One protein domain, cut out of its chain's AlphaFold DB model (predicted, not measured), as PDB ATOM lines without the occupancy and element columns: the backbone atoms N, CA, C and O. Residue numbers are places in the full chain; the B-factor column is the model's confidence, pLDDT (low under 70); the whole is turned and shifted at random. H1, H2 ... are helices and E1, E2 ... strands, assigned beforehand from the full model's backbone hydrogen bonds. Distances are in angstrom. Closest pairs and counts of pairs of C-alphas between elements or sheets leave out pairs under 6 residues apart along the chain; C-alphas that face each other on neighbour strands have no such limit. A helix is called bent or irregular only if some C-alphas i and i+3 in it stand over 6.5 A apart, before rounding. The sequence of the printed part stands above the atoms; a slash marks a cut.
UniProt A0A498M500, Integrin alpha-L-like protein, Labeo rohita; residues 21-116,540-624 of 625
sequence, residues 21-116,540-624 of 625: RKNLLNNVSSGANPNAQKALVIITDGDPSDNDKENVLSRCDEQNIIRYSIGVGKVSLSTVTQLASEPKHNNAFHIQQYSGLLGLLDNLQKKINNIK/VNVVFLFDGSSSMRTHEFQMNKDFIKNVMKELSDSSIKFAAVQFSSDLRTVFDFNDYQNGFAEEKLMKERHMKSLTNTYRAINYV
ATOM      1  N   ARG A  21      19.087  39.671  73.967       47.12
ATOM      2  CA  ARG A  21      17.667  39.873  74.295       47.12
ATOM      3  C   ARG A  21      17.224  38.617  75.051       47.12
ATOM      4  O   ARG A  21      17.188  37.530  74.477       47.12
ATOM      5  N   LYS A  22      17.014  38.736  76.363       58.09
ATOM      6  CA  LYS A  22      16.611  37.615  77.220       58.09
ATOM      7  C   LYS A  22      15.123  37.345  77.016       58.09
ATOM      8  O   LYS A  22      14.308  37.853  77.767       58.09
ATOM      9  N   ASN A  23      14.779  36.544  76.018       71.25
ATOM     10  CA  ASN A  23      13.393  36.168  75.757       71.25
ATOM     11  C   ASN A  23      12.889  35.182  76.822       71.25
ATOM     12  O   ASN A  23      12.961  33.973  76.623       71.25
ATOM     13  N   LEU A  24      12.470  35.670  77.993       83.06
ATOM     14  CA  LEU A  24      12.212  34.791  79.137       83.06
ATOM     15  C   LEU A  24      11.096  33.773  78.852       83.06
ATOM     16  O   LEU A  24      11.267  32.611  79.203       83.06
ATOM     17  N   LEU A  25      10.010  34.166  78.171       83.38
ATOM     18  CA  LEU A  25       8.865  33.290  77.877       83.38
ATOM     19  C   LEU A  25       9.149  32.167  76.865       83.38
ATOM     20  O   LEU A  25       8.422  31.171  76.868       83.38
ATOM     21  N   ASN A  26      10.166  32.316  76.007       80.44
ATOM     22  CA  ASN A  26      10.512  31.335  74.967       80.44
ATOM     23  C   ASN A  26      11.920  30.717  75.138       80.44
ATOM     24  O   ASN A  26      12.286  29.802  74.399       80.44
ATOM     25  N   ASN A  27      12.740  31.191  76.085       82.94
ATOM     26  CA  ASN A  27      14.111  30.714  76.277       82.94
ATOM     27  C   ASN A  27      14.171  29.382  77.042       82.94
ATOM     28  O   ASN A  27      14.153  29.359  78.274       82.94
ATOM     29  N   VAL A  28      14.391  28.289  76.310       81.81
ATOM     30  CA  VAL A  28      14.616  26.939  76.863       81.81
ATOM     31  C   VAL A  28      15.732  26.907  77.918       81.81
ATOM     32  O   VAL A  28      15.608  26.204  78.914       81.81
ATOM     33  N   SER A  29      16.793  27.718  77.781       84.50
ATOM     34  CA  SER A  29      17.869  27.768  78.793       84.50
ATOM     35  C   SER A  29      17.458  28.417  80.126       84.50
ATOM     36  O   SER A  29      18.190  28.303  81.104       84.50
ATOM     37  N   SER A  30      16.277  29.039  80.187       84.94
ATOM     38  CA  SER A  30      15.621  29.528  81.409       84.94
ATOM     39  C   SER A  30      14.486  28.614  81.900       84.94
ATOM     40  O   SER A  30      13.685  29.036  82.731       84.94
ATOM     41  N   GLY A  31      14.393  27.386  81.375       84.50
ATOM     42  CA  GLY A  31      13.379  26.385  81.732       84.50
ATOM     43  C   GLY A  31      12.023  26.576  81.038       84.50
ATOM     44  O   GLY A  31      11.084  25.825  81.297       84.50
ATOM     45  N   ALA A  32      11.900  27.574  80.155       86.25
ATOM     46  CA  ALA A  32      10.664  27.844  79.431       86.25
ATOM     47  C   ALA A  32      10.394  26.755  78.382       86.25
ATOM     48  O   ALA A  32      11.237  26.491  77.524       86.25
ATOM     49  N   ASN A  33       9.192  26.177  78.391       83.69
ATOM     50  CA  ASN A  33       8.708  25.367  77.276       83.69
ATOM     51  C   ASN A  33       8.184  26.303  76.163       83.69
ATOM     52  O   ASN A  33       7.213  27.019  76.414       83.69
ATOM     53  N   PRO A  34       8.759  26.327  74.944       79.31
ATOM     54  CA  PRO A  34       8.310  27.234  73.881       79.31
ATOM     55  C   PRO A  34       6.889  26.942  73.378       79.31
ATOM     56  O   PRO A  34       6.234  27.849  72.866       79.31
ATOM     57  N   ASN A  35       6.417  25.704  73.553       76.44
ATOM     58  CA  ASN A  35       5.098  25.228  73.128       76.44
ATOM     59  C   ASN A  35       4.029  25.371  74.230       76.44
ATOM     60  O   ASN A  35       2.866  25.042  74.000       76.44
ATOM     61  N   ALA A  36       4.411  25.836  75.425       81.19
ATOM     62  CA  ALA A  36       3.474  26.159  76.493       81.19
ATOM     63  C   ALA A  36       2.598  27.363  76.122       81.19
ATOM     64  O   ALA A  36       3.035  28.280  75.418       81.19
ATOM     65  N   GLN A  37       1.384  27.399  76.671       85.38
ATOM     66  CA  GLN A  37       0.575  28.614  76.663       85.38
ATOM     67  C   GLN A  37       1.234  29.656  77.584       85.38
ATOM     68  O   GLN A  37       1.822  29.313  78.608       85.38
ATOM     69  N   LYS A  38       1.193  30.938  77.212       89.06
ATOM     70  CA  LYS A  38       1.984  31.994  77.867       89.06
ATOM     71  C   LYS A  38       1.088  33.043  78.507       89.06
ATOM     72  O   LYS A  38       0.063  33.418  77.934       89.06
ATOM     73  N   ALA A  39       1.497  33.529  79.676       92.94
ATOM     74  CA  ALA A  39       0.810  34.607  80.372       92.94
ATOM     75  C   ALA A  39       1.768  35.539  81.128       92.94
ATOM     76  O   ALA A  39       2.811  35.121  81.636       92.94
ATOM     77  N   LEU A  40       1.366  36.804  81.237       95.50
ATOM     78  CA  LEU A  40       2.010  37.827  82.056       95.50
ATOM     79  C   LEU A  40       1.048  38.296  83.148       95.50
ATOM     80  O   LEU A  40      -0.114  38.589  82.872       95.50
ATOM     81  N   VAL A  41       1.556  38.431  84.370       96.38
ATOM     82  CA  VAL A  41       0.881  39.148  85.459       96.38
ATOM     83  C   VAL A  41       1.710  40.389  85.763       96.38
ATOM     84  O   VAL A  41       2.836  40.281  86.246       96.38
ATOM     85  N   ILE A  42       1.173  41.561  85.432       96.81
ATOM     86  CA  ILE A  42       1.841  42.858  85.557       96.81
ATOM     87  C   ILE A  42       1.318  43.548  86.818       96.81
ATOM     88  O   ILE A  42       0.115  43.758  86.922       96.81
ATOM     89  N   ILE A  43       2.191  43.915  87.758       95.25
ATOM     90  CA  ILE A  43       1.826  44.567  89.028       95.25
ATOM     91  C   ILE A  43       2.598  45.886  89.155       95.25
ATOM     92  O   ILE A  43       3.828  45.860  89.132       95.25
ATOM     93  N   THR A  44       1.912  47.028  89.281       93.06
ATOM     94  CA  THR A  44       2.536  48.374  89.303       93.06
ATOM     95  C   THR A  44       1.748  49.390  90.133       93.06
ATOM     96  O   THR A  44       0.527  49.267  90.235       93.06
ATOM     97  N   ASP A  45       2.420  50.399  90.708       85.50
ATOM     98  CA  ASP A  45       1.770  51.530  91.403       85.50
ATOM     99  C   ASP A  45       1.926  52.900  90.725       85.50
ATOM    100  O   ASP A  45       1.255  53.863  91.114       85.50
ATOM    101  N   GLY A  46       2.750  52.971  89.675       83.38
ATOM    102  CA  GLY A  46       2.940  54.147  88.830       83.38
ATOM    103  C   GLY A  46       2.527  53.920  87.374       83.38
ATOM    104  O   GLY A  46       2.519  52.791  86.872       83.38
ATOM    105  N   ASP A  47       2.213  55.018  86.685       86.69
ATOM    106  CA  ASP A  47       2.106  55.033  85.226       86.69
ATOM    107  C   ASP A  47       3.505  54.887  84.581       86.69
ATOM    108  O   ASP A  47       4.492  55.392  85.132       86.69
ATOM    109  N   PRO A  48       3.626  54.208  83.421       87.75
ATOM    110  CA  PRO A  48       4.888  54.033  82.716       87.75
ATOM    111  C   PRO A  48       5.648  55.345  82.479       87.75
ATOM    112  O   PRO A  48       5.130  56.312  81.925       87.75
ATOM    113  N   SER A  49       6.921  55.343  82.869       87.56
ATOM    114  CA  SER A  49       7.915  56.370  82.536       87.56
ATOM    115  C   SER A  49       8.492  56.188  81.122       87.56
ATOM    116  O   SER A  49       9.207  57.060  80.625       87.56
ATOM    117  N   ASP A  50       8.197  55.054  80.479       87.69
ATOM    118  CA  ASP A  50       8.486  54.754  79.083       87.69
ATOM    119  C   ASP A  50       7.203  54.665  78.233       87.69
ATOM    120  O   ASP A  50       6.093  54.557  78.746       87.69
ATOM    121  N   ASN A  51       7.362  54.714  76.907       86.12
ATOM    122  CA  ASN A  51       6.267  54.578  75.940       86.12
ATOM    123  C   ASN A  51       6.446  53.281  75.145       86.12
ATOM    124  O   ASN A  51       7.586  52.878  74.891       86.12
ATOM    125  N   ASP A  52       5.352  52.701  74.644       85.88
ATOM    126  CA  ASP A  52       5.425  51.560  73.728       85.88
ATOM    127  C   ASP A  52       5.955  51.974  72.340       85.88
ATOM    128  O   ASP A  52       5.204  52.308  71.427       85.88
ATOM    129  N   LYS A  53       7.284  52.001  72.195       76.06
ATOM    130  CA  LYS A  53       7.991  52.326  70.943       76.06
ATOM    131  C   LYS A  53       8.346  51.095  70.098       76.06
ATOM    132  O   LYS A  53       8.863  51.260  68.999       76.06
ATOM    133  N   GLU A  54       8.124  49.885  70.614       77.75
ATOM    134  CA  GLU A  54       8.419  48.611  69.927       77.75
ATOM    135  C   GLU A  54       7.146  47.763  69.707       77.75
ATOM    136  O   GLU A  54       7.260  46.565  69.435       77.75
ATOM    137  N   ASN A  55       5.955  48.372  69.833       85.62
ATOM    138  CA  ASN A  55       4.626  47.745  69.775       85.62
ATOM    139  C   ASN A  55       4.550  46.446  70.601       85.62
ATOM    140  O   ASN A  55       4.055  45.415  70.142       85.62
ATOM    141  N   VAL A  56       5.095  46.478  71.819       89.19
ATOM    142  CA  VAL A  56       5.275  45.312  72.691       89.19
ATOM    143  C   VAL A  56       3.940  44.704  73.108       89.19
ATOM    144  O   VAL A  56       3.871  43.492  73.281       89.19
ATOM    145  N   LEU A  57       2.874  45.510  73.213       88.94
ATOM    146  CA  LEU A  57       1.527  44.994  73.472       88.94
ATOM    147  C   LEU A  57       0.979  44.211  72.269       88.94
ATOM    148  O   LEU A  57       0.524  43.085  72.450       88.94
ATOM    149  N   SER A  58       1.125  44.743  71.048       84.62
ATOM    150  CA  SER A  58       0.761  44.036  69.804       84.62
ATOM    151  C   SER A  58       1.532  42.721  69.682       84.62
ATOM    152  O   SER A  58       0.939  41.666  69.502       84.62
ATOM    153  N   ARG A  59       2.847  42.752  69.931       88.62
ATOM    154  CA  ARG A  59       3.711  41.561  69.924       88.62
ATOM    155  C   ARG A  59       3.367  40.533  71.006       88.62
ATOM    156  O   ARG A  59       3.677  39.358  70.822       88.62
ATOM    157  N   CYS A  60       2.760  40.939  72.124       86.75
ATOM    158  CA  CYS A  60       2.185  39.991  73.077       86.75
ATOM    159  C   CYS A  60       0.944  39.309  72.492       86.75
ATOM    160  O   CYS A  60       0.842  38.088  72.585       86.75
ATOM    161  N   ASP A  61       0.028  40.066  71.883       81.94
ATOM    162  CA  ASP A  61      -1.192  39.514  71.279       81.94
ATOM    163  C   ASP A  61      -0.874  38.617  70.063       81.94
ATOM    164  O   ASP A  61      -1.371  37.499  69.985       81.94
ATOM    165  N   GLU A  62       0.063  39.019  69.198       80.38
ATOM    166  CA  GLU A  62       0.601  38.222  68.076       80.38
ATOM    167  C   GLU A  62       1.235  36.887  68.520       80.38
ATOM    168  O   GLU A  62       1.246  35.918  67.763       80.38
ATOM    169  N   GLN A  63       1.768  36.819  69.746       78.94
ATOM    170  CA  GLN A  63       2.318  35.596  70.350       78.94
ATOM    171  C   GLN A  63       1.305  34.849  71.241       78.94
ATOM    172  O   GLN A  63       1.688  33.900  71.931       78.94
ATOM    173  N   ASN A  64       0.029  35.258  71.249       80.00
ATOM    174  CA  ASN A  64      -1.033  34.733  72.116       80.00
ATOM    175  C   ASN A  64      -0.685  34.777  73.622       80.00
ATOM    176  O   ASN A  64      -1.032  33.872  74.384       80.00
ATOM    177  N   ILE A  65       0.015  35.824  74.069       88.00
ATOM    178  CA  ILE A  65       0.439  36.020  75.462       88.00
ATOM    179  C   ILE A  65      -0.638  36.802  76.222       88.00
ATOM    180  O   ILE A  65      -0.779  38.019  76.066       88.00
ATOM    181  N   ILE A  66      -1.360  36.096  77.095       89.31
ATOM    182  CA  ILE A  66      -2.455  36.649  77.903       89.31
ATOM    183  C   ILE A  66      -1.880  37.552  79.000       89.31
ATOM    184  O   ILE A  66      -1.086  37.103  79.826       89.31
ATOM    185  N   ARG A  67      -2.281  38.825  79.035       93.69
ATOM    186  CA  ARG A  67      -1.811  39.809  80.023       93.69
ATOM    187  C   ARG A  67      -2.900  40.133  81.036       93.69
ATOM    188  O   ARG A  67      -3.951  40.660  80.669       93.69
ATOM    189  N   TYR A  68      -2.605  39.897  82.309       93.12
ATOM    190  CA  TYR A  68      -3.347  40.448  83.439       93.12
ATOM    191  C   TYR A  68      -2.597  41.664  83.982       93.12
ATOM    192  O   TYR A  68      -1.378  41.607  84.152       93.12
ATOM    193  N   SER A  69      -3.307  42.754  84.268       93.44
ATOM    194  CA  SER A  69      -2.719  43.974  84.829       93.44
ATOM    195  C   SER A  69      -3.357  44.305  86.172       93.44
ATOM    196  O   SER A  69      -4.577  44.368  86.278       93.44
ATOM    197  N   ILE A  70      -2.532  44.500  87.197       92.25
ATOM    198  CA  ILE A  70      -2.923  44.820  88.567       92.25
ATOM    199  C   ILE A  70      -2.300  46.172  88.919       92.25
ATOM    200  O   ILE A  70      -1.103  46.275  89.198       92.25
ATOM    201  N   GLY A  71      -3.119  47.216  88.874       88.38
ATOM    202  CA  GLY A  71      -2.744  48.549  89.316       88.38
ATOM    203  C   GLY A  71      -3.006  48.739  90.801       88.38
ATOM    204  O   GLY A  71      -4.084  48.401  91.292       88.38
ATOM    205  N   VAL A  72      -2.029  49.299  91.510       85.62
ATOM    206  CA  VAL A  72      -2.110  49.543  92.950       85.62
ATOM    207  C   VAL A  72      -1.997  51.039  93.246       85.62
ATOM    208  O   VAL A  72      -1.123  51.729  92.739       85.62
ATOM    209  N   GLY A  73      -2.870  51.573  94.094       83.88
ATOM    210  CA  GLY A  73      -2.752  52.938  94.601       83.88
ATOM    211  C   GLY A  73      -3.014  54.032  93.562       83.88
ATOM    212  O   GLY A  73      -4.146  54.500  93.452       83.88
ATOM    213  N   LYS A  74      -1.959  54.526  92.897       82.56
ATOM    214  CA  LYS A  74      -1.977  55.809  92.162       82.56
ATOM    215  C   LYS A  74      -1.907  55.717  90.638       82.56
ATOM    216  O   LYS A  74      -2.228  56.716  90.000       82.56
ATOM    217  N   VAL A  75      -1.510  54.579  90.073       86.25
ATOM    218  CA  VAL A  75      -1.505  54.348  88.619       86.25
ATOM    219  C   VAL A  75      -2.889  54.603  88.008       86.25
ATOM    220  O   VAL A  75      -3.915  54.268  88.609       86.25
ATOM    221  N   SER A  76      -2.932  55.201  86.816       83.38
ATOM    222  CA  SER A  76      -4.184  55.521  86.135       83.38
ATOM    223  C   SER A  76      -4.927  54.264  85.669       83.38
ATOM    224  O   SER A  76      -4.337  53.328  85.125       83.38
ATOM    225  N   LEU A  77      -6.256  54.253  85.823       74.94
ATOM    226  CA  LEU A  77      -7.096  53.141  85.360       74.94
ATOM    227  C   LEU A  77      -6.936  52.903  83.847       74.94
ATOM    228  O   LEU A  77      -6.935  51.756  83.405       74.94
ATOM    229  N   SER A  78      -6.713  53.967  83.068       76.62
ATOM    230  CA  SER A  78      -6.358  53.917  81.645       76.62
ATOM    231  C   SER A  78      -5.110  53.076  81.371       76.62
ATOM    232  O   SER A  78      -5.150  52.204  80.505       76.62
ATOM    233  N   THR A  79      -4.027  53.273  82.125       85.56
ATOM    234  CA  THR A  79      -2.788  52.499  81.975       85.56
ATOM    235  C   THR A  79      -2.999  51.027  82.313       85.56
ATOM    236  O   THR A  79      -2.608  50.163  81.530       85.56
ATOM    237  N   VAL A  80      -3.656  50.723  83.436       81.69
ATOM    238  CA  VAL A  80      -3.940  49.332  83.845       81.69
ATOM    239  C   VAL A  80      -4.795  48.627  82.782       81.69
ATOM    240  O   VAL A  80      -4.504  47.508  82.364       81.69
ATOM    241  N   THR A  81      -5.810  49.331  82.277       79.69
ATOM    242  CA  THR A  81      -6.709  48.873  81.208       79.69
ATOM    243  C   THR A  81      -5.974  48.669  79.879       79.69
ATOM    244  O   THR A  81      -6.282  47.730  79.150       79.69
ATOM    245  N   GLN A  82      -4.981  49.501  79.552       88.31
ATOM    246  CA  GLN A  82      -4.183  49.380  78.327       88.31
ATOM    247  C   GLN A  82      -3.203  48.195  78.362       88.31
ATOM    248  O   GLN A  82      -2.985  47.560  77.332       88.31
ATOM    249  N   LEU A  83      -2.609  47.897  79.521       91.31
ATOM    250  CA  LEU A  83      -1.609  46.832  79.668       91.31
ATOM    251  C   LEU A  83      -2.217  45.419  79.587       91.31
ATOM    252  O   LEU A  83      -1.526  44.476  79.193       91.31
ATOM    253  N   ALA A  84      -3.495  45.262  79.943       87.62
ATOM    254  CA  ALA A  84      -4.210  43.988  79.911       87.62
ATOM    255  C   ALA A  84      -4.586  43.523  78.484       87.62
ATOM    256  O   ALA A  84      -4.788  44.329  77.573       87.62
ATOM    257  N   SER A  85      -4.719  42.207  78.298       84.81
ATOM    258  CA  SER A  85      -5.326  41.606  77.097       84.81
ATOM    259  C   SER A  85      -6.849  41.725  77.139       84.81
ATOM    260  O   SER A  85      -7.448  41.802  78.216       84.81
ATOM    261  N   GLU A  86      -7.504  41.662  75.979       72.94
ATOM    262  CA  GLU A  86      -8.968  41.610  75.925       72.94
ATOM    263  C   GLU A  86      -9.543  40.312  76.543       72.94
ATOM    264  O   GLU A  86      -8.877  39.274  76.528       72.94
ATOM    265  N   PRO A  87     -10.778  40.335  77.088       67.50
ATOM    266  CA  PRO A  87     -11.599  41.519  77.344       67.50
ATOM    267  C   PRO A  87     -11.073  42.308  78.557       67.50
ATOM    268  O   PRO A  87     -11.021  41.791  79.674       67.50
ATOM    269  N   LYS A  88     -10.695  43.577  78.358       69.12
ATOM    270  CA  LYS A  88      -9.918  44.354  79.346       69.12
ATOM    271  C   LYS A  88     -10.589  44.495  80.709       69.12
ATOM    272  O   LYS A  88      -9.918  44.310  81.720       69.12
ATOM    273  N   HIS A  89     -11.905  44.712  80.754       62.28
ATOM    274  CA  HIS A  89     -12.687  44.801  82.001       62.28
ATOM    275  C   HIS A  89     -12.612  43.538  82.882       62.28
ATOM    276  O   HIS A  89     -13.016  43.558  84.039       62.28
ATOM    277  N   ASN A  90     -12.146  42.419  82.319       69.88
ATOM    278  CA  ASN A  90     -11.995  41.135  82.989       69.88
ATOM    279  C   ASN A  90     -10.531  40.875  83.398       69.88
ATOM    280  O   ASN A  90     -10.277  40.036  84.256       69.88
ATOM    281  N   ASN A  91      -9.558  41.534  82.762       76.56
ATOM    282  CA  ASN A  91      -8.127  41.228  82.894       76.56
ATOM    283  C   ASN A  91      -7.303  42.380  83.501       76.56
ATOM    284  O   ASN A  91      -6.154  42.167  83.893       76.56
ATOM    285  N   ALA A  92      -7.883  43.576  83.595       76.94
ATOM    286  CA  ALA A  92      -7.377  44.709  84.357       76.94
ATOM    287  C   ALA A  92      -8.045  44.760  85.743       76.94
ATOM    288  O   ALA A  92      -9.262  44.621  85.859       76.94
ATOM    289  N   PHE A  93      -7.251  44.992  86.786       81.94
ATOM    290  CA  PHE A  93      -7.688  45.101  88.176       81.94
ATOM    291  C   PHE A  93      -7.081  46.361  88.795       81.94
ATOM    292  O   PHE A  93      -5.863  46.532  88.750       81.94
ATOM    293  N   HIS A  94      -7.894  47.223  89.407       80.88
ATOM    294  CA  HIS A  94      -7.411  48.352  90.211       80.88
ATOM    295  C   HIS A  94      -7.703  48.097  91.689       80.88
ATOM    296  O   HIS A  94      -8.775  47.603  92.038       80.88
ATOM    297  N   ILE A  95      -6.739  48.392  92.561       76.38
ATOM    298  CA  ILE A  95      -6.891  48.307  94.016       76.38
ATOM    299  C   ILE A  95      -6.209  49.499  94.693       76.38
ATOM    300  O   ILE A  95      -5.049  49.808  94.443       76.38
ATOM    301  N   GLN A  96      -6.892  50.164  95.627       71.94
ATOM    302  CA  GLN A  96      -6.356  51.381  96.262       71.94
ATOM    303  C   GLN A  96      -5.113  51.162  97.139       71.94
ATOM    304  O   GLN A  96      -4.399  52.117  97.443       71.94
ATOM    305  N   GLN A  97      -4.884  49.939  97.621       75.81
ATOM    306  CA  GLN A  97      -3.823  49.609  98.574       75.81
ATOM    307  C   GLN A  97      -3.345  48.171  98.356       75.81
ATOM    308  O   GLN A  97      -4.138  47.299  98.004       75.81
ATOM    309  N   TYR A  98      -2.077  47.904  98.667       76.75
ATOM    310  CA  TYR A  98      -1.452  46.578  98.563       76.75
ATOM    311  C   TYR A  98      -2.136  45.494  99.417       76.75
ATOM    312  O   TYR A  98      -2.051  44.311  99.103       76.75
ATOM    313  N   SER A  99      -2.880  45.877 100.459       72.38
ATOM    314  CA  SER A  99      -3.757  44.980 101.229       72.38
ATOM    315  C   SER A  99      -4.872  44.348 100.385       72.38
ATOM    316  O   SER A  99      -5.308  43.239 100.690       72.38
ATOM    317  N   GLY A 100      -5.291  45.002  99.297       70.25
ATOM    318  CA  GLY A 100      -6.280  44.491  98.350       70.25
ATOM    319  C   GLY A 100      -5.793  43.316  97.494       70.25
ATOM    320  O   GLY A 100      -6.628  42.572  96.987       70.25
ATOM    321  N   LEU A 101      -4.475  43.091  97.376       72.25
ATOM    322  CA  LEU A 101      -3.906  42.001  96.565       72.25
ATOM    323  C   LEU A 101      -4.439  40.624  96.987       72.25
ATOM    324  O   LEU A 101      -4.758  39.795  96.139       72.25
ATOM    325  N   LEU A 102      -4.618  40.394  98.292       70.81
ATOM    326  CA  LEU A 102      -5.170  39.138  98.811       70.81
ATOM    327  C   LEU A 102      -6.612  38.880  98.338       70.81
ATOM    328  O   LEU A 102      -6.994  37.726  98.171       70.81
ATOM    329  N   GLY A 103      -7.392  39.931  98.065       66.38
ATOM    330  CA  GLY A 103      -8.744  39.818  97.505       66.38
ATOM    331  C   GLY A 103      -8.774  39.414  96.027       66.38
ATOM    332  O   GLY A 103      -9.800  38.936  95.552       66.38
ATOM    333  N   LEU A 104      -7.657  39.558  95.304       74.81
ATOM    334  CA  LEU A 104      -7.524  39.135  93.906       74.81
ATOM    335  C   LEU A 104      -7.066  37.675  93.758       74.81
ATOM    336  O   LEU A 104      -7.121  37.146  92.650       74.81
ATOM    337  N   LEU A 105      -6.621  37.023  94.841       73.62
ATOM    338  CA  LEU A 105      -5.962  35.710  94.810       73.62
ATOM    339  C   LEU A 105      -6.820  34.626  94.137       73.62
ATOM    340  O   LEU A 105      -6.397  34.066  93.133       73.62
ATOM    341  N   ASP A 106      -8.034  34.383  94.636       67.06
ATOM    342  CA  ASP A 106      -8.978  33.388  94.093       67.06
ATOM    343  C   ASP A 106      -9.391  33.699  92.637       67.06
ATOM    344  O   ASP A 106      -9.440  32.808  91.787       67.06
ATOM    345  N   ASN A 107      -9.616  34.975  92.315       70.31
ATOM    346  CA  ASN A 107     -10.010  35.410  90.973       70.31
ATOM    347  C   ASN A 107      -8.876  35.168  89.955       70.31
ATOM    348  O   ASN A 107      -9.090  34.566  88.900       70.31
ATOM    349  N   LEU A 108      -7.646  35.561  90.305       77.00
ATOM    350  CA  LEU A 108      -6.461  35.345  89.480       77.00
ATOM    351  C   LEU A 108      -6.092  33.853  89.392       77.00
ATOM    352  O   LEU A 108      -5.748  33.381  88.311       77.00
ATOM    353  N   GLN A 109      -6.230  33.090  90.479       77.38
ATOM    354  CA  GLN A 109      -6.033  31.634  90.507       77.38
ATOM    355  C   GLN A 109      -6.992  30.930  89.534       77.38
ATOM    356  O   GLN A 109      -6.548  30.145  88.696       77.38
ATOM    357  N   LYS A 110      -8.296  31.249  89.583       72.12
ATOM    358  CA  LYS A 110      -9.307  30.749  88.631       72.12
ATOM    359  C   LYS A 110      -8.945  31.111  87.188       72.12
ATOM    360  O   LYS A 110      -8.974  30.249  86.314       72.12
ATOM    361  N   LYS A 111      -8.544  32.361  86.938       76.81
ATOM    362  CA  LYS A 111      -8.132  32.831  85.606       76.81
ATOM    363  C   LYS A 111      -6.933  32.072  85.058       76.81
ATOM    364  O   LYS A 111      -7.039  31.534  83.963       76.81
ATOM    365  N   ILE A 112      -5.840  31.984  85.818       79.94
ATOM    366  CA  ILE A 112      -4.615  31.297  85.389       79.94
ATOM    367  C   ILE A 112      -4.863  29.787  85.229       79.94
ATOM    368  O   ILE A 112      -4.341  29.182  84.294       79.94
ATOM    369  N   ASN A 113      -5.714  29.171  86.058       71.44
ATOM    370  CA  ASN A 113      -6.134  27.782  85.854       71.44
ATOM    371  C   ASN A 113      -6.875  27.576  84.524       71.44
ATOM    372  O   ASN A 113      -6.569  26.622  83.808       71.44
ATOM    373  N   ASN A 114      -7.787  28.478  84.155       66.56
ATOM    374  CA  ASN A 114      -8.575  28.360  82.923       66.56
ATOM    375  C   ASN A 114      -7.733  28.477  81.634       66.56
ATOM    376  O   ASN A 114      -8.167  28.001  80.586       66.56
ATOM    377  N   ILE A 115      -6.515  29.035  81.699       70.12
ATOM    378  CA  ILE A 115      -5.574  29.136  80.562       70.12
ATOM    379  C   ILE A 115      -5.221  27.758  79.972       70.12
ATOM    380  O   ILE A 115      -4.912  27.649  78.787       70.12
ATOM    381  N   LYS A 116      -5.306  26.690  80.776       60.16
ATOM    382  CA  LYS A 116      -5.033  25.310  80.344       60.16
ATOM    383  C   LYS A 116      -5.975  24.849  79.219       60.16
ATOM    384  O   LYS A 116      -5.552  24.094  78.351       60.16
ATOM    385  N   VAL A 540       1.764  25.786  81.130       86.81
ATOM    386  CA  VAL A 540       1.567  27.236  81.112       86.81
ATOM    387  C   VAL A 540       2.800  27.922  81.691       86.81
ATOM    388  O   VAL A 540       3.135  27.709  82.854       86.81
ATOM    389  N   ASN A 541       3.461  28.765  80.899       91.75
ATOM    390  CA  ASN A 541       4.553  29.621  81.363       91.75
ATOM    391  C   ASN A 541       3.956  30.957  81.835       91.75
ATOM    392  O   ASN A 541       3.497  31.757  81.013       91.75
ATOM    393  N   VAL A 542       3.977  31.215  83.142       93.94
ATOM    394  CA  VAL A 542       3.509  32.476  83.742       93.94
ATOM    395  C   VAL A 542       4.707  33.294  84.214       93.94
ATOM    396  O   VAL A 542       5.516  32.807  85.004       93.94
ATOM    397  N   VAL A 543       4.811  34.553  83.783       96.62
ATOM    398  CA  VAL A 543       5.816  35.486  84.317       96.62
ATOM    399  C   VAL A 543       5.149  36.613  85.092       96.62
ATOM    400  O   VAL A 543       4.310  37.341  84.559       96.62
ATOM    401  N   PHE A 544       5.575  36.804  86.340       97.56
ATOM    402  CA  PHE A 544       5.261  38.004  87.106       97.56
ATOM    403  C   PHE A 544       6.222  39.134  86.722       97.56
ATOM    404  O   PHE A 544       7.423  39.051  86.982       97.56
ATOM    405  N   LEU A 545       5.689  40.204  86.133       96.50
ATOM    406  CA  LEU A 545       6.363  41.496  86.034       96.50
ATOM    407  C   LEU A 545       5.885  42.339  87.214       96.50
ATOM    408  O   LEU A 545       4.734  42.762  87.227       96.50
ATOM    409  N   PHE A 546       6.742  42.585  88.203       95.12
ATOM    410  CA  PHE A 546       6.367  43.391  89.366       95.12
ATOM    411  C   PHE A 546       7.259  44.618  89.517       95.12
ATOM    412  O   PHE A 546       8.485  44.543  89.393       95.12
ATOM    413  N   ASP A 547       6.616  45.758  89.748       90.56
ATOM    414  CA  ASP A 547       7.285  47.041  89.894       90.56
ATOM    415  C   ASP A 547       8.214  47.023  91.121       90.56
ATOM    416  O   ASP A 547       7.977  46.333  92.118       90.56
ATOM    417  N   GLY A 548       9.307  47.765  91.004       88.56
ATOM    418  CA  GLY A 548      10.369  47.979  91.974       88.56
ATOM    419  C   GLY A 548      10.732  49.457  92.125       88.56
ATOM    420  O   GLY A 548      11.789  49.764  92.676       88.56
ATOM    421  N   SER A 549       9.901  50.365  91.613       89.12
ATOM    422  CA  SER A 549      10.074  51.819  91.573       89.12
ATOM    423  C   SER A 549      10.135  52.510  92.947       89.12
ATOM    424  O   SER A 549      10.001  51.891  94.004       89.12
ATOM    425  N   SER A 550      10.415  53.817  92.950       87.06
ATOM    426  CA  SER A 550      10.533  54.650  94.157       87.06
ATOM    427  C   SER A 550       9.210  55.198  94.716       87.06
ATOM    428  O   SER A 550       9.241  55.820  95.778       87.06
ATOM    429  N   SER A 551       8.076  55.016  94.031       84.88
ATOM    430  CA  SER A 551       6.732  55.350  94.545       84.88
ATOM    431  C   SER A 551       6.342  54.433  95.705       84.88
ATOM    432  O   SER A 551       5.951  54.906  96.776       84.88
ATOM    433  N   MET A 552       6.545  53.135  95.496       85.88
ATOM    434  CA  MET A 552       6.275  52.063  96.441       85.88
ATOM    435  C   MET A 552       7.199  52.112  97.670       85.88
ATOM    436  O   MET A 552       8.382  52.461  97.602       85.88
ATOM    437  N   ARG A 553       6.688  51.692  98.830       88.00
ATOM    438  CA  ARG A 553       7.437  51.581 100.094       88.00
ATOM    439  C   ARG A 553       7.965  50.165 100.320       88.00
ATOM    440  O   ARG A 553       7.444  49.186  99.803       88.00
ATOM    441  N   THR A 554       8.961  50.029 101.199       87.94
ATOM    442  CA  THR A 554       9.598  48.730 101.499       87.94
ATOM    443  C   THR A 554       8.611  47.652 101.991       87.94
ATOM    444  O   THR A 554       8.840  46.474 101.736       87.94
ATOM    445  N   HIS A 555       7.523  48.023 102.684       87.31
ATOM    446  CA  HIS A 555       6.500  47.060 103.127       87.31
ATOM    447  C   HIS A 555       5.512  46.694 102.011       87.31
ATOM    448  O   HIS A 555       5.148  45.535 101.879       87.31
ATOM    449  N   GLU A 556       5.148  47.651 101.159       90.12
ATOM    450  CA  GLU A 556       4.310  47.439  99.972       90.12
ATOM    451  C   GLU A 556       5.018  46.499  98.973       90.12
ATOM    452  O   GLU A 556       4.429  45.534  98.488       90.12
ATOM    453  N   PHE A 557       6.336  46.661  98.803       92.81
ATOM    454  CA  PHE A 557       7.187  45.714  98.072       92.81
ATOM    455  C   PHE A 557       7.205  44.306  98.688       92.81
ATOM    456  O   PHE A 557       7.258  43.312  97.963       92.81
ATOM    457  N   GLN A 558       7.152  44.189 100.020       92.44
ATOM    458  CA  GLN A 558       7.037  42.882 100.669       92.44
ATOM    459  C   GLN A 558       5.666  42.251 100.391       92.44
ATOM    460  O   GLN A 558       5.619  41.086 100.016       92.44
ATOM    461  N   MET A 559       4.581  43.030 100.433       90.12
ATOM    462  CA  MET A 559       3.231  42.552 100.100       90.12
ATOM    463  C   MET A 559       3.107  42.092  98.637       90.12
ATOM    464  O   MET A 559       2.436  41.095  98.378       90.12
ATOM    465  N   ASN A 560       3.809  42.733  97.692       91.38
ATOM    466  CA  ASN A 560       3.948  42.229  96.315       91.38
ATOM    467  C   ASN A 560       4.583  40.828  96.277       91.38
ATOM    468  O   ASN A 560       4.067  39.931  95.610       91.38
ATOM    469  N   LYS A 561       5.685  40.616  97.010       95.44
ATOM    470  CA  LYS A 561       6.348  39.303  97.093       95.44
ATOM    471  C   LYS A 561       5.467  38.254  97.771       95.44
ATOM    472  O   LYS A 561       5.387  37.131  97.279       95.44
ATOM    473  N   ASP A 562       4.778  38.621  98.848       93.19
ATOM    474  CA  ASP A 562       3.873  37.733  99.581       93.19
ATOM    475  C   ASP A 562       2.670  37.320  98.711       93.19
ATOM    476  O   ASP A 562       2.273  36.156  98.713       93.19
ATOM    477  N   PHE A 563       2.133  38.236  97.895       93.00
ATOM    478  CA  PHE A 563       1.094  37.929  96.908       93.00
ATOM    479  C   PHE A 563       1.588  36.957  95.828       93.00
ATOM    480  O   PHE A 563       0.947  35.933  95.601       93.00
ATOM    481  N   ILE A 564       2.745  37.223  95.209       95.31
ATOM    482  CA  ILE A 564       3.341  36.336  94.193       95.31
ATOM    483  C   ILE A 564       3.601  34.938  94.779       95.31
ATOM    484  O   ILE A 564       3.246  33.935  94.160       95.31
ATOM    485  N   LYS A 565       4.148  34.861  96.001       95.19
ATOM    486  CA  LYS A 565       4.316  33.609  96.754       95.19
ATOM    487  C   LYS A 565       2.987  32.865  96.922       95.19
ATOM    488  O   LYS A 565       2.931  31.668  96.651       95.19
ATOM    489  N   ASN A 566       1.931  33.555  97.350       92.06
ATOM    490  CA  ASN A 566       0.623  32.934  97.554       92.06
ATOM    491  C   ASN A 566       0.035  32.410  96.233       92.06
ATOM    492  O   ASN A 566      -0.420  31.273  96.203       92.06
ATOM    493  N   VAL A 567       0.116  33.163  95.129       90.38
ATOM    494  CA  VAL A 567      -0.359  32.691  93.812       90.38
ATOM    495  C   VAL A 567       0.414  31.451  93.342       90.38
ATOM    496  O   VAL A 567      -0.208  30.515  92.848       90.38
ATOM    497  N   MET A 568       1.740  31.398  93.529       93.00
ATOM    498  CA  MET A 568       2.526  30.195  93.206       93.00
ATOM    499  C   MET A 568       2.128  28.991  94.068       93.00
ATOM    500  O   MET A 568       2.021  27.880  93.556       93.00
ATOM    501  N   LYS A 569       1.891  29.203  95.369       90.12
ATOM    502  CA  LYS A 569       1.515  28.139  96.308       90.12
ATOM    503  C   LYS A 569       0.124  27.572  96.007       90.12
ATOM    504  O   LYS A 569      -0.036  26.362  95.960       90.12
ATOM    505  N   GLU A 570      -0.861  28.428  95.750       84.44
ATOM    506  CA  GLU A 570      -2.235  28.017  95.414       84.44
ATOM    507  C   GLU A 570      -2.365  27.423  93.987       84.44
ATOM    508  O   GLU A 570      -3.462  27.075  93.542       84.44
ATOM    509  N   LEU A 571      -1.251  27.304  93.251       84.12
ATOM    510  CA  LEU A 571      -1.159  26.720  91.908       84.12
ATOM    511  C   LEU A 571      -0.043  25.655  91.785       84.12
ATOM    512  O   LEU A 571       0.252  25.228  90.665       84.12
ATOM    513  N   SER A 572       0.557  25.208  92.900       74.69
ATOM    514  CA  SER A 572       1.742  24.329  92.906       74.69
ATOM    515  C   SER A 572       1.514  22.975  92.237       74.69
ATOM    516  O   SER A 572       2.376  22.494  91.505       74.69
ATOM    517  N   ASP A 573       0.338  22.383  92.437       66.75
ATOM    518  CA  ASP A 573       0.026  21.003  92.039       66.75
ATOM    519  C   ASP A 573      -0.434  20.915  90.572       66.75
ATOM    520  O   ASP A 573      -1.373  20.195  90.226       66.75
ATOM    521  N   SER A 574       0.160  21.719  89.684       65.06
ATOM    522  CA  SER A 574      -0.383  21.942  88.346       65.06
ATOM    523  C   SER A 574       0.657  22.102  87.234       65.06
ATOM    524  O   SER A 574       1.843  22.287  87.482       65.06
ATOM    525  N   SER A 575       0.201  22.066  85.975       81.94
ATOM    526  CA  SER A 575       1.026  22.233  84.764       81.94
ATOM    527  C   SER A 575       1.598  23.651  84.562       81.94
ATOM    528  O   SER A 575       2.025  23.997  83.460       81.94
ATOM    529  N   ILE A 576       1.585  24.497  85.594       88.06
ATOM    530  CA  ILE A 576       2.010  25.894  85.526       88.06
ATOM    531  C   ILE A 576       3.453  26.020  86.031       88.06
ATOM    532  O   ILE A 576       3.781  25.601  87.140       88.06
ATOM    533  N   LYS A 577       4.311  26.644  85.222       91.81
ATOM    534  CA  LYS A 577       5.676  27.036  85.588       91.81
ATOM    535  C   LYS A 577       5.715  28.546  85.770       91.81
ATOM    536  O   LYS A 577       5.225  29.284  84.916       91.81
ATOM    537  N   PHE A 578       6.330  29.005  86.857       94.81
ATOM    538  CA  PHE A 578       6.444  30.428  87.168       94.81
ATOM    539  C   PHE A 578       7.870  30.951  86.991       94.81
ATOM    540  O   PHE A 578       8.841  30.256  87.275       94.81
ATOM    541  N   ALA A 579       7.982  32.212  86.587       96.31
ATOM    542  CA  ALA A 579       9.188  33.026  86.701       96.31
ATOM    543  C   ALA A 579       8.804  34.436  87.180       96.31
ATOM    544  O   ALA A 579       7.640  34.836  87.082       96.31
ATOM    545  N   ALA A 580       9.762  35.219  87.678       97.44
ATOM    546  CA  ALA A 580       9.495  36.596  88.094       97.44
ATOM    547  C   ALA A 580      10.623  37.564  87.727       97.44
ATOM    548  O   ALA A 580      11.812  37.246  87.815       97.44
ATOM    549  N   VAL A 581      10.238  38.784  87.355       96.56
ATOM    550  CA  VAL A 581      11.135  39.895  87.030       96.56
ATOM    551  C   VAL A 581      10.697  41.124  87.821       96.56
ATOM    552  O   VAL A 581       9.578  41.607  87.643       96.56
ATOM    553  N   GLN A 582      11.594  41.655  88.656       95.75
ATOM    554  CA  GLN A 582      11.429  42.998  89.206       95.75
ATOM    555  C   GLN A 582      11.870  44.005  88.137       95.75
ATOM    556  O   GLN A 582      12.953  43.847  87.554       95.75
ATOM    557  N   PHE A 583      11.063  45.037  87.892       93.19
ATOM    558  CA  PHE A 583      11.387  46.107  86.949       93.19
ATOM    559  C   PHE A 583      11.369  47.491  87.602       93.19
ATOM    560  O   PHE A 583      10.598  47.762  88.511       93.19
ATOM    561  N   SER A 584      12.249  48.370  87.132       90.19
ATOM    562  CA  SER A 584      12.300  49.788  87.482       90.19
ATOM    563  C   SER A 584      13.071  50.530  86.367       90.19
ATOM    564  O   SER A 584      12.870  50.251  85.182       90.19
ATOM    565  N   SER A 585      14.019  51.418  86.693       84.56
ATOM    566  CA  SER A 585      15.018  51.911  85.723       84.56
ATOM    567  C   SER A 585      15.865  50.781  85.125       84.56
ATOM    568  O   SER A 585      16.281  50.870  83.971       84.56
ATOM    569  N   ASP A 586      16.063  49.705  85.886       85.06
ATOM    570  CA  ASP A 586      16.729  48.467  85.485       85.06
ATOM    571  C   ASP A 586      15.814  47.254  85.676       85.06
ATOM    572  O   ASP A 586      14.703  47.369  86.189       85.06
ATOM    573  N   LEU A 587      16.265  46.085  85.217       89.31
ATOM    574  CA  LEU A 587      15.477  44.852  85.195       89.31
ATOM    575  C   LEU A 587      16.282  43.711  85.811       89.31
ATOM    576  O   LEU A 587      17.446  43.509  85.456       89.31
ATOM    577  N   ARG A 588      15.659  42.934  86.699       92.50
ATOM    578  CA  ARG A 588      16.275  41.746  87.300       92.50
ATOM    579  C   ARG A 588      15.303  40.581  87.246       92.50
ATOM    580  O   ARG A 588      14.267  40.603  87.901       92.50
ATOM    581  N   THR A 589      15.669  39.544  86.494       94.25
ATOM    582  CA  THR A 589      15.083  38.209  86.667       94.25
ATOM    583  C   THR A 589      15.413  37.752  88.083       94.25
ATOM    584  O   THR A 589      16.588  37.625  88.424       94.25
ATOM    585  N   VAL A 590      14.382  37.585  88.904       95.81
ATOM    586  CA  VAL A 590      14.488  37.239  90.326       95.81
ATOM    587  C   VAL A 590      14.636  35.731  90.475       95.81
ATOM    588  O   VAL A 590      15.521  35.257  91.182       95.81
ATOM    589  N   PHE A 591      13.811  34.994  89.734       96.38
ATOM    590  CA  PHE A 591      13.925  33.562  89.497       96.38
ATOM    591  C   PHE A 591      13.386  33.249  88.093       96.38
ATOM    592  O   PHE A 591      12.498  33.957  87.604       96.38
ATOM    593  N   ASP A 592      13.940  32.234  87.429       95.38
ATOM    594  CA  ASP A 592      13.409  31.701  86.165       95.38
ATOM    595  C   ASP A 592      12.640  30.379  86.360       95.38
ATOM    596  O   ASP A 592      12.398  29.951  87.491       95.38
ATOM    597  N   PHE A 593      12.205  29.737  85.272       93.44
ATOM    598  CA  PHE A 593      11.412  28.512  85.376       93.44
ATOM    599  C   PHE A 593      12.245  27.326  85.891       93.44
ATOM    600  O   PHE A 593      11.692  26.474  86.585       93.44
ATOM    601  N   ASN A 594      13.566  27.296  85.647       92.38
ATOM    602  CA  ASN A 594      14.444  26.307  86.281       92.38
ATOM    603  C   ASN A 594      14.464  26.521  87.800       92.38
ATOM    604  O   ASN A 594      14.350  25.563  88.561       92.38
ATOM    605  N   ASP A 595      14.602  27.769  88.253       93.94
ATOM    606  CA  ASP A 595      14.607  28.100  89.681       93.94
ATOM    607  C   ASP A 595      13.291  27.724  90.375       93.94
ATOM    608  O   ASP A 595      13.310  27.286  91.526       93.94
ATOM    609  N   TYR A 596      12.156  27.863  89.683       93.56
ATOM    610  CA  TYR A 596      10.863  27.375  90.163       93.56
ATOM    611  C   TYR A 596      10.820  25.845  90.242       93.56
ATOM    612  O   TYR A 596      10.528  25.305  91.307       93.56
ATOM    613  N   GLN A 597      11.189  25.138  89.168       89.62
ATOM    614  CA  GLN A 597      11.190  23.668  89.144       89.62
ATOM    615  C   GLN A 597      12.156  23.035  90.163       89.62
ATOM    616  O   GLN A 597      11.893  21.938  90.643       89.62
ATOM    617  N   ASN A 598      13.246  23.722  90.520       92.25
ATOM    618  CA  ASN A 598      14.192  23.286  91.553       92.25
ATOM    619  C   ASN A 598      13.837  23.789  92.974       92.25
ATOM    620  O   ASN A 598      14.621  23.601  93.900       92.25
ATOM    621  N   GLY A 599      12.683  24.441  93.167       91.50
ATOM    622  CA  GLY A 599      12.198  24.889  94.481       91.50
ATOM    623  C   GLY A 599      12.849  26.162  95.045       91.50
ATOM    624  O   GLY A 599      12.491  26.601  96.137       91.50
ATOM    625  N   PHE A 600      13.764  26.806  94.314       94.62
ATOM    626  CA  PHE A 600      14.470  28.016  94.761       94.62
ATOM    627  C   PHE A 600      13.667  29.316  94.583       94.62
ATOM    628  O   PHE A 600      14.067  30.354  95.117       94.62
ATOM    629  N   ALA A 601      12.550  29.292  93.846       95.00
ATOM    630  CA  ALA A 601      11.760  30.485  93.529       95.00
ATOM    631  C   ALA A 601      11.310  31.287  94.763       95.00
ATOM    632  O   ALA A 601      11.500  32.503  94.779       95.00
ATOM    633  N   GLU A 602      10.770  30.646  95.810       95.31
ATOM    634  CA  GLU A 602      10.349  31.375  97.019       95.31
ATOM    635  C   GLU A 602      11.547  32.018  97.732       95.31
ATOM    636  O   GLU A 602      11.495  33.191  98.101       95.31
ATOM    637  N   GLU A 603      12.653  31.285  97.885       95.94
ATOM    638  CA  GLU A 603      13.856  31.791  98.551       95.94
ATOM    639  C   GLU A 603      14.430  33.012  97.817       95.94
ATOM    640  O   GLU A 603      14.717  34.042  98.436       95.94
ATOM    641  N   LYS A 604      14.556  32.915  96.486       96.88
ATOM    642  CA  LYS A 604      15.047  33.998  95.628       96.88
ATOM    643  C   LYS A 604      14.110  35.201  95.639       96.88
ATOM    644  O   LYS A 604      14.583  36.323  95.804       96.88
ATOM    645  N   LEU A 605      12.799  34.970  95.534       97.12
ATOM    646  CA  LEU A 605      11.781  36.012  95.639       97.12
ATOM    647  C   LEU A 605      11.897  36.747  96.974       97.12
ATOM    648  O   LEU A 605      12.076  37.960  96.993       97.12
ATOM    649  N   MET A 606      11.869  36.032  98.100       95.94
ATOM    650  CA  MET A 606      11.866  36.655  99.426       95.94
ATOM    651  C   MET A 606      13.162  37.422  99.723       95.94
ATOM    652  O   MET A 606      13.090  38.500 100.321       95.94
ATOM    653  N   LYS A 607      14.317  36.941  99.237       95.31
ATOM    654  CA  LYS A 607      15.624  37.624  99.334       95.31
ATOM    655  C   LYS A 607      15.788  38.832  98.400       95.31
ATOM    656  O   LYS A 607      16.755  39.581  98.564       95.31
ATOM    657  N   GLU A 608      14.887  39.037  97.439       95.69
ATOM    658  CA  GLU A 608      15.035  40.085  96.429       95.69
ATOM    659  C   GLU A 608      14.993  41.502  97.022       95.69
ATOM    660  O   GLU A 608      14.226  41.806  97.946       95.69
ATOM    661  N   ARG A 609      15.837  42.381  96.465       93.00
ATOM    662  CA  ARG A 609      16.027  43.765  96.926       93.00
ATOM    663  C   ARG A 609      15.308  44.771  96.033       93.00
ATOM    664  O   ARG A 609      15.594  44.848  94.837       93.00
ATOM    665  N   HIS A 610      14.460  45.586  96.658       92.19
ATOM    666  CA  HIS A 610      13.718  46.704  96.061       92.19
ATOM    667  C   HIS A 610      14.647  47.714  95.354       92.19
ATOM    668  O   HIS A 610      15.614  48.173  95.964       92.19
ATOM    669  N   MET A 611      14.370  48.048  94.088       89.62
ATOM    670  CA  MET A 611      15.256  48.860  93.230       89.62
ATOM    671  C   MET A 611      15.198  50.380  93.462       89.62
ATOM    672  O   MET A 611      16.233  51.034  93.368       89.62
ATOM    673  N   LYS A 612      14.022  50.936  93.775       86.50
ATOM    674  CA  LYS A 612      13.773  52.358  94.089       86.50
ATOM    675  C   LYS A 612      14.218  53.351  93.001       86.50
ATOM    676  O   LYS A 612      14.945  54.301  93.284       86.50
ATOM    677  N   SER A 613      13.756  53.163  91.763       87.31
ATOM    678  CA  SER A 613      13.970  54.116  90.656       87.31
ATOM    679  C   SER A 613      12.682  54.344  89.828       87.31
ATOM    680  O   SER A 613      11.597  54.274  90.396       87.31
ATOM    681  N   LEU A 614      12.764  54.651  88.527       83.00
ATOM    682  CA  LEU A 614      11.597  54.913  87.655       83.00
ATOM    683  C   LEU A 614      10.770  53.645  87.353       83.00
ATOM    684  O   LEU A 614      11.201  52.540  87.676       83.00
ATOM    685  N   THR A 615       9.618  53.792  86.691       85.81
ATOM    686  CA  THR A 615       8.692  52.696  86.330       85.81
ATOM    687  C   THR A 615       8.724  52.450  84.812       85.81
ATOM    688  O   THR A 615       7.956  53.059  84.075       85.81
ATOM    689  N   ASN A 616       9.620  51.592  84.303       89.62
ATOM    690  CA  ASN A 616       9.719  51.300  82.857       89.62
ATOM    691  C   ASN A 616       8.978  50.004  82.477       89.62
ATOM    692  O   ASN A 616       9.592  48.945  82.295       89.62
ATOM    693  N   THR A 617       7.652  50.073  82.397       89.75
ATOM    694  CA  THR A 617       6.781  48.904  82.208       89.75
ATOM    695  C   THR A 617       6.868  48.319  80.795       89.75
ATOM    696  O   THR A 617       6.898  47.097  80.643       89.75
ATOM    697  N   TYR A 618       6.968  49.140  79.743       90.94
ATOM    698  CA  TYR A 618       7.019  48.614  78.368       90.94
ATOM    699  C   TYR A 618       8.354  47.915  78.078       90.94
ATOM    700  O   TYR A 618       8.391  46.847  77.461       90.94
ATOM    701  N   ARG A 619       9.458  48.450  78.610       89.75
ATOM    702  CA  ARG A 619      10.772  47.800  78.605       89.75
ATOM    703  C   ARG A 619      10.787  46.508  79.434       89.75
ATOM    704  O   ARG A 619      11.547  45.605  79.090       89.75
ATOM    705  N   ALA A 620       9.951  46.387  80.471       90.75
ATOM    706  CA  ALA A 620       9.776  45.143  81.226       90.75
ATOM    707  C   ALA A 620       9.068  44.054  80.412       90.75
ATOM    708  O   ALA A 620       9.544  42.921  80.376       90.75
ATOM    709  N   ILE A 621       8.010  44.414  79.681       91.75
ATOM    710  CA  ILE A 621       7.334  43.510  78.740       91.75
ATOM    711  C   ILE A 621       8.313  43.073  77.633       91.75
ATOM    712  O   ILE A 621       8.488  41.881  77.397       91.75
ATOM    713  N   ASN A 622       9.062  44.002  77.028       90.19
ATOM    714  CA  ASN A 622      10.065  43.667  76.002       90.19
ATOM    715  C   ASN A 622      11.264  42.842  76.526       90.19
ATOM    716  O   ASN A 622      12.027  42.302  75.729       90.19
ATOM    717  N   TYR A 623      11.467  42.766  77.846       89.00
ATOM    718  CA  TYR A 623      12.507  41.953  78.493       89.00
ATOM    719  C   TYR A 623      12.044  40.512  78.784       89.00
ATOM    720  O   TYR A 623      12.831  39.704  79.266       89.00
ATOM    721  N   VAL A 624      10.785  40.163  78.495       89.56
ATOM    722  CA  VAL A 624      10.276  38.783  78.615       89.56
ATOM    723  C   VAL A 624       9.769  38.194  77.289       89.56
ATOM    724  O   VAL A 624       9.457  37.003  77.259       89.56
TER     725      VAL A 624
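This is residues 21 to 116 and 540 to 624 of the 625 residues of the protein "Integrin alpha-L-like protein" of Labeo rohita (UniProt A0A498M500). A twisted sheet of six strands makes the middle of three layers, with H4, H5 and H7 covering one face and the short helices H1, H2 and H8 the other. H4 and H5 run side by side, and H5 has H7 beside it. The 181 printed residues hold eight named helices and six named strands, in the order E1 H1 E2 H2 H3 E3 H4 E4 H5 E5 E6 H6 H7 H8. The mixed sheet runs E3 E2 E1 E4 E5 E6, its neighbours parallel but for antiparallel E5 and E6. The class is mixed, and the whole is compact and rounded, with a radius of gyration of the C-alphas of 14.6 A and spans of 35 by 34 by 31 A.

Find C-alpha 37 at (0.575, 28.614, 76.663); there E1, residues 37 to 44, begins and runs 23.5 A. Its neighbours are E2, residues 65 to 72, 22.3 A, and E4, residues 540 to 547, 22.4 A; E5, residues 576 to 583, 22.3 A, is an inner strand too, and the edge strands are E3, residues 92 to 95, and E6, residues 587 to 591. The longest helix, H4, 98 to 116, spans 28.2 A; it is irregular, C-alphas 103 and 106 being 7.3 A apart, with a kink of 48 degrees near residue 105. H5, 554 to 569, spans 22.7 A. Shorter are H1, 56 to 62, H2, 77 to 83, H3, 88 to 91, H6, 593 to 597, H7, 601 to 607, and H8, 617 to 622, ending at C-alpha 622, (10.065, 43.667, 76.002).

Within hydrogen-bond range you find N 43 and O 545 for E1 and E4, 2.8 A, N 40 and O 66 for E1 and E2, 2.8 A, N 93 and O 69 for E3 and E2, 2.8 A, N 542 and O 577 for E4 and E5, 2.9 A, and N 590 and O 580 for the hairpin E5 and E6, 2.8 A. E1-H1-E2, E2-H2-H3-E3 and E4-H5-E5 are strand-helix-strand units, parallel neighbours joined through helices, with right-handed crossovers. H5 touches H4 at a shallow tilt of 29 degrees, C-alphas 556 and 98 closest at 6.0 A. With residues 558 to 565 alone it touches H7, C-alphas 565 and 602 closest at 6.4 A. On the opposite face H1 touches H8, C-alphas 56 and 622 closest at 6.1 A. H3 only grazes the sheet; H6 is on it but over none of its strands. Every O i to N i+4 pair is within hydrogen-bond range in H1, H2, H5, H6, H7 and H8, and 8 of 15 in H4; H3 is too short for one.

C-alphas 53 and 573 are farthest apart, 38.6 A. Residues 117 to 539 are not printed; C-alphas 116 and 540 are 6.9 A apart across the cut. Of the links printed whole, E1 to H1 is long. Mean pLDDT of the printed part is 85.4; look for values under 70 at residues 21 to 22, 87 to 90, 103, 106, 114, 116 and 573 to 574.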